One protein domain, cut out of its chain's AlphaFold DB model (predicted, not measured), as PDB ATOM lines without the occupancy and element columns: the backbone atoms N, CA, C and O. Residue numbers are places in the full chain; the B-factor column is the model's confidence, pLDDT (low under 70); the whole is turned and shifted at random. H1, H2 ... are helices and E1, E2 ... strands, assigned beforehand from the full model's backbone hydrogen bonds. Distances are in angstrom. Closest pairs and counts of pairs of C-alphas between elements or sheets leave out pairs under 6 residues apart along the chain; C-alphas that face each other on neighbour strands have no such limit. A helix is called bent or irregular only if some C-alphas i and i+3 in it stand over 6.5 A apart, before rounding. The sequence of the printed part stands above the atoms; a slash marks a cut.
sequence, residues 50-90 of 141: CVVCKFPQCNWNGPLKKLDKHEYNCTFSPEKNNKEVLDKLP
ATOM      1  N   CYS A  50     137.345 154.876 178.645       97.31
ATOM      2  CA  CYS A  50     138.723 154.888 178.174       97.31
ATOM      3  C   CYS A  50     138.737 154.906 176.642       97.31
ATOM      4  O   CYS A  50     138.167 154.023 176.000       97.31
ATOM      5  N   VAL A  51     139.382 155.914 176.066       97.25
ATOM      6  CA  VAL A  51     139.524 156.115 174.623       97.25
ATOM      7  C   VAL A  51     140.992 156.281 174.265       97.25
ATOM      8  O   VAL A  51     141.809 156.640 175.112       97.25
ATOM      9  N   VAL A  52     141.322 156.014 173.007       96.62
ATOM     10  CA  VAL A  52     142.662 156.215 172.448       96.62
ATOM     11  C   VAL A  52     142.730 157.548 171.713       96.62
ATOM     12  O   VAL A  52     141.717 158.043 171.219       96.62
ATOM     13  N   CYS A  53     143.923 158.130 171.637       95.88
ATOM     14  CA  CYS A  53     144.169 159.281 170.777       95.88
ATOM     15  C   CYS A  53     143.916 158.928 169.300       95.88
ATOM     16  O   CYS A  53     144.267 157.834 168.857       95.88
ATOM     17  N   LYS A  54     143.368 159.867 168.518       93.12
ATOM     18  CA  LYS A  54     143.174 159.685 167.067       93.12
ATOM     19  C   LYS A  54     144.476 159.682 166.256       93.12
ATOM     20  O   LYS A  54     144.475 159.254 165.105       93.12
ATOM     21  N   PHE A  55     145.579 160.179 166.823       91.56
ATOM     22  CA  PHE A  55     146.863 160.262 166.130       91.56
ATOM     23  C   PHE A  55     147.609 158.917 166.213       91.56
ATOM     24  O   PHE A  55     147.942 158.499 167.323       91.56
ATOM     25  N   PRO A  56     147.920 158.250 165.081       85.06
ATOM     26  CA  PRO A  56     148.393 156.858 165.074       85.06
ATOM     27  C   PRO A  56     149.690 156.598 165.847       85.06
ATOM     28  O   PRO A  56     149.914 155.492 166.324       85.06
ATOM     29  N   GLN A  57     150.562 157.602 165.945       88.62
ATOM     30  CA  GLN A  57     151.856 157.496 166.623       88.62
ATOM     31  C   GLN A  57     151.763 157.821 168.122       88.62
ATOM     32  O   GLN A  57     152.751 157.715 168.846       88.62
ATOM     33  N   CYS A  58     150.587 158.233 168.601       93.00
ATOM     34  CA  CYS A  58     150.361 158.538 169.999       93.00
ATOM     35  C   CYS A  58     149.878 157.305 170.767       93.00
ATOM     36  O   CYS A  58     148.847 156.725 170.446       93.00
ATOM     37  N   ASN A  59     150.556 156.980 171.868       95.12
ATOM     38  CA  ASN A  59     150.164 155.874 172.747       95.12
ATOM     39  C   ASN A  59     149.236 156.311 173.893       95.12
ATOM     40  O   ASN A  59     148.997 155.549 174.832       95.12
ATOM     41  N   TRP A  60     148.736 157.551 173.861       97.06
ATOM     42  CA  TRP A  60     147.840 158.039 174.898       97.06
ATOM     43  C   TRP A  60     146.501 157.309 174.839       97.06
ATOM     44  O   TRP A  60     145.855 157.214 173.793       97.06
ATOM     45  N   ASN A  61     146.079 156.837 176.003       96.69
ATOM     46  CA  ASN A  61     144.743 156.340 176.256       96.69
ATOM     47  C   ASN A  61     144.298 156.814 177.643       96.69
ATOM     48  O   ASN A  61     145.116 156.979 178.552       96.69
ATOM     49  N   GLY A  62     143.011 157.100 177.799       96.62
ATOM     50  CA  GLY A  62     142.474 157.621 179.049       96.62
ATOM     51  C   GLY A  62     141.011 158.040 178.944       96.62
ATOM     52  O   GLY A  62     140.384 157.826 177.911       96.62
ATOM     53  N   PRO A  63     140.442 158.638 180.006       98.12
ATOM     54  CA  PRO A  63     139.037 159.038 180.030       98.12
ATOM     55  C   PRO A  63     138.689 160.023 178.909       98.12
ATOM     56  O   PRO A  63     139.418 161.001 178.714       98.12
ATOM     57  N   LEU A  64     137.541 159.835 178.253       98.00
ATOM     58  CA  LEU A  64     137.053 160.691 177.165       98.00
ATOM     59  C   LEU A  64     137.052 162.179 177.541       98.00
ATOM     60  O   LEU A  64     137.484 163.014 176.751       98.00
ATOM     61  N   LYS A  65     136.687 162.526 178.783       97.25
ATOM     62  CA  LYS A  65     136.727 163.915 179.288       97.25
ATOM     63  C   LYS A  65     138.108 164.589 179.228       97.25
ATOM     64  O   LYS A  65     138.201 165.807 179.364       97.25
ATOM     65  N   LYS A  66     139.192 163.812 179.114       97.56
ATOM     66  CA  LYS A  66     140.576 164.303 179.013       97.56
ATOM     67  C   LYS A  66     141.113 164.282 177.578       97.56
ATOM     68  O   LYS A  66     142.192 164.830 177.366       97.56
ATOM     69  N   LEU A  67     140.383 163.689 176.629       97.06
ATOM     70  CA  LEU A  67     140.839 163.512 175.251       97.06
ATOM     71  C   LEU A  67     141.104 164.858 174.569       97.06
ATOM     72  O   LEU A  67     142.198 165.057 174.064       97.06
ATOM     73  N   ASP A  68     140.172 165.808 174.638       95.06
ATOM     74  CA  ASP A  68     140.296 167.120 173.978       95.06
ATOM     75  C   ASP A  68     141.561 167.888 174.414       95.06
ATOM     76  O   ASP A  68     142.389 168.302 173.600       95.06
ATOM     77  N   LYS A  69     141.802 167.955 175.730       94.44
ATOM     78  CA  LYS A  69     143.020 168.561 176.296       94.44
ATOM     79  C   LYS A  69     144.295 167.846 175.856       94.44
ATOM     80  O   LYS A  69     145.344 168.486 175.745       94.44
ATOM     81  N   HIS A  70     144.228 166.527 175.688       94.62
ATOM     82  CA  HIS A  70     145.340 165.742 175.180       94.62
ATOM     83  C   HIS A  70     145.568 166.015 173.689       94.62
ATOM     84  O   HIS A  70     146.698 166.317 173.331       94.62
ATOM     85  N   GLU A  71     144.537 165.967 172.841       92.88
ATOM     86  CA  GLU A  71     144.656 166.185 171.393       92.88
ATOM     87  C   GLU A  71     145.208 167.573 171.069       92.88
ATOM     88  O   GLU A  71     146.150 167.673 170.282       92.88
ATOM     89  N   TYR A  72     144.725 168.613 171.761       89.75
ATOM     90  CA  TYR A  72     145.278 169.969 171.665       89.75
ATOM     91  C   TYR A  72     146.777 169.999 171.975       89.75
ATOM     92  O   TYR A  72     147.539 170.768 171.390       89.75
ATOM     93  N   ASN A  73     147.225 169.152 172.906       90.12
ATOM     94  CA  ASN A  73     148.611 169.120 173.339       90.12
ATOM     95  C   ASN A  73     149.473 168.036 172.697       90.12
ATOM     96  O   ASN A  73     150.681 168.040 172.940       90.12
ATOM     97  N   CYS A  74     148.891 167.157 171.888       91.19
ATOM     98  CA  CYS A  74     149.548 165.946 171.440       91.19
ATOM     99  C   CYS A  74     150.750 166.280 170.560       91.19
ATOM    100  O   CYS A  74     150.643 167.052 169.609       91.19
ATOM    101  N   THR A  75     151.890 165.658 170.856       88.69
ATOM    102  CA  THR A  75     153.122 165.789 170.066       88.69
ATOM    103  C   THR A  75     152.915 165.374 168.611       88.69
ATOM    104  O   THR A  75     153.566 165.897 167.722       88.69
ATOM    105  N   PHE A  76     151.969 164.468 168.357       87.12
ATOM    106  CA  PHE A  76     151.643 163.986 167.015       87.12
ATOM    107  C   PHE A  76     150.510 164.771 166.341       87.12
ATOM    108  O   PHE A  76     150.079 164.394 165.254       87.12
ATOM    109  N   SER A  77     150.033 165.859 166.960       86.31
ATOM    110  CA  SER A  77     149.046 166.740 166.339       86.31
ATOM    111  C   SER A  77     149.644 167.420 165.096       86.31
ATOM    112  O   SER A  77     150.717 168.028 165.203       86.31
ATOM    113  N   PRO A  78     148.969 167.369 163.930       74.69
ATOM    114  CA  PRO A  78     149.428 168.013 162.701       74.69
ATOM    115  C   PRO A  78     149.722 169.502 162.879       74.69
ATOM    116  O   PRO A  78     150.703 170.000 162.343       74.69
ATOM    117  N   GLU A  79     148.929 170.211 163.685       70.06
ATOM    118  CA  GLU A  79     149.114 171.647 163.929       70.06
ATOM    119  C   GLU A  79     150.439 171.952 164.640       70.06
ATOM    120  O   GLU A  79     151.120 172.926 164.313       70.06
ATOM    121  N   LYS A  80     150.848 171.092 165.581       66.62
ATOM    122  CA  LYS A  80     152.122 171.236 166.295       66.62
ATOM    123  C   LYS A  80     153.308 170.791 165.448       66.62
ATOM    124  O   LYS A  80     154.316 171.492 165.409       66.62
ATOM    125  N   ASN A  81     153.164 169.677 164.732       59.22
ATOM    126  CA  ASN A  81     154.204 169.187 163.828       59.22
ATOM    127  C   ASN A  81     154.470 170.164 162.679       59.22
ATOM    128  O   ASN A  81     155.625 170.422 162.359       59.22
ATOM    129  N   ASN A  82     153.431 170.774 162.104       60.66
ATOM    130  CA  ASN A  82     153.592 171.767 161.044       60.66
ATOM    131  C   ASN A  82     154.356 172.999 161.535       60.66
ATOM    132  O   ASN A  82     155.229 173.487 160.825       60.66
ATOM    133  N   LYS A  83     154.086 173.472 162.759       59.25
ATOM    134  CA  LYS A  83     154.827 174.595 163.342       59.25
ATOM    135  C   LYS A  83     156.306 174.263 163.546       59.25
ATOM    136  O   LYS A  83     157.155 175.033 163.119       59.25
ATOM    137  N   GLU A  84     156.618 173.103 164.125       58.47
ATOM    138  CA  GLU A  84     158.015 172.686 164.291       58.47
ATOM    139  C   GLU A  84     158.750 172.511 162.959       58.47
ATOM    140  O   GLU A  84     159.925 172.858 162.861       58.47
ATOM    141  N   VAL A  85     158.085 171.960 161.941       57.91
ATOM    142  CA  VAL A  85     158.675 171.802 160.607       57.91
ATOM    143  C   VAL A  85     158.932 173.168 159.978       57.91
ATOM    144  O   VAL A  85     160.031 173.385 159.481       57.91
ATOM    145  N   LEU A  86     157.970 174.095 160.038       57.00
ATOM    146  CA  LEU A  86     158.118 175.457 159.516       57.00
ATOM    147  C   LEU A  86     159.240 176.232 160.222       57.00
ATOM    148  O   LEU A  86     160.027 176.884 159.542       57.00
ATOM    149  N   ASP A  87     159.361 176.111 161.547       61.56
ATOM    150  CA  ASP A  87     160.418 176.763 162.334       61.56
ATOM    151  C   ASP A  87     161.818 176.191 162.028       61.56
ATOM    152  O   ASP A  87     162.824 176.885 162.171       61.56
ATOM    153  N   LYS A  88     161.895 174.924 161.598       63.38
ATOM    154  CA  LYS A  88     163.145 174.235 161.228       63.38
ATOM    155  C   LYS A  88     163.492 174.359 159.740       63.38
ATOM    156  O   LYS A  88     164.543 173.862 159.332       63.38
ATOM    157  N   LEU A  89     162.648 174.993 158.917       54.50
ATOM    158  CA  LEU A  89     162.993 175.237 157.517       54.50
ATOM    159  C   LEU A  89     164.167 176.227 157.445       54.50
ATOM    160  O   LEU A  89     164.106 177.293 158.059       54.50
ATOM    161  N   PRO A  90     165.235 175.917 156.688       58.16
ATOM    162  CA  PRO A  90     166.348 176.838 156.523       58.16
ATOM    163  C   PRO A  90     165.858 178.129 155.858       58.16
ATOM    164  O   PRO A  90     165.408 178.131 154.710       58.16
TER     165      PRO A  90
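This is residues 50 to 90 of the 141 residues of the protein "RING-type domain-containing protein" of Stentor coeruleus (UniProt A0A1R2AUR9). A small head pairs a short strand hairpin, E1 and E2, with helix H1 beside it, and residues 81 to 90, mostly of H2, stick out as an arm. The printed part has 41 residues, in the order E1, E2, H1, H2, class mixed, with an antiparallel sheet E1 - E2. It is loose, radius of gyration of the C-alphas 11.9 A, spanning 41 by 16 by 9 A.

Start at E1, residues 50 to 52, and E2, residues 61 to 63, an antiparallel hairpin at 141 degrees; N 51 and O 62 are within hydrogen-bond range at 2.8 A. Next comes H1, residues 64 to 73, irregular, with C-alphas 65 and 68 7.2 A apart; its closest C-alphas to E1 are Leu 64 and Val 51, 5.8 A. H2, residues 78 to 87, is only just apart from H1, at 8.2 A. Every O i to N i+4 pair is within range in H2, 4 of 6 in H1.

Find C-alpha 50 at (138.723, 154.888, 178.174), where E1, 7.1 A, begins; E2 is 7.4 A. H1 runs 14.8 A; H2, 14.1 A, ends at C-alpha 87, (160.418, 176.763, 162.334).

The C-alphas of Cys 50 and Pro 90, the two farthest apart, are 41.4 A apart. The printed part has no cut and no long link; residues 80 to 90 are under pLDDT 70.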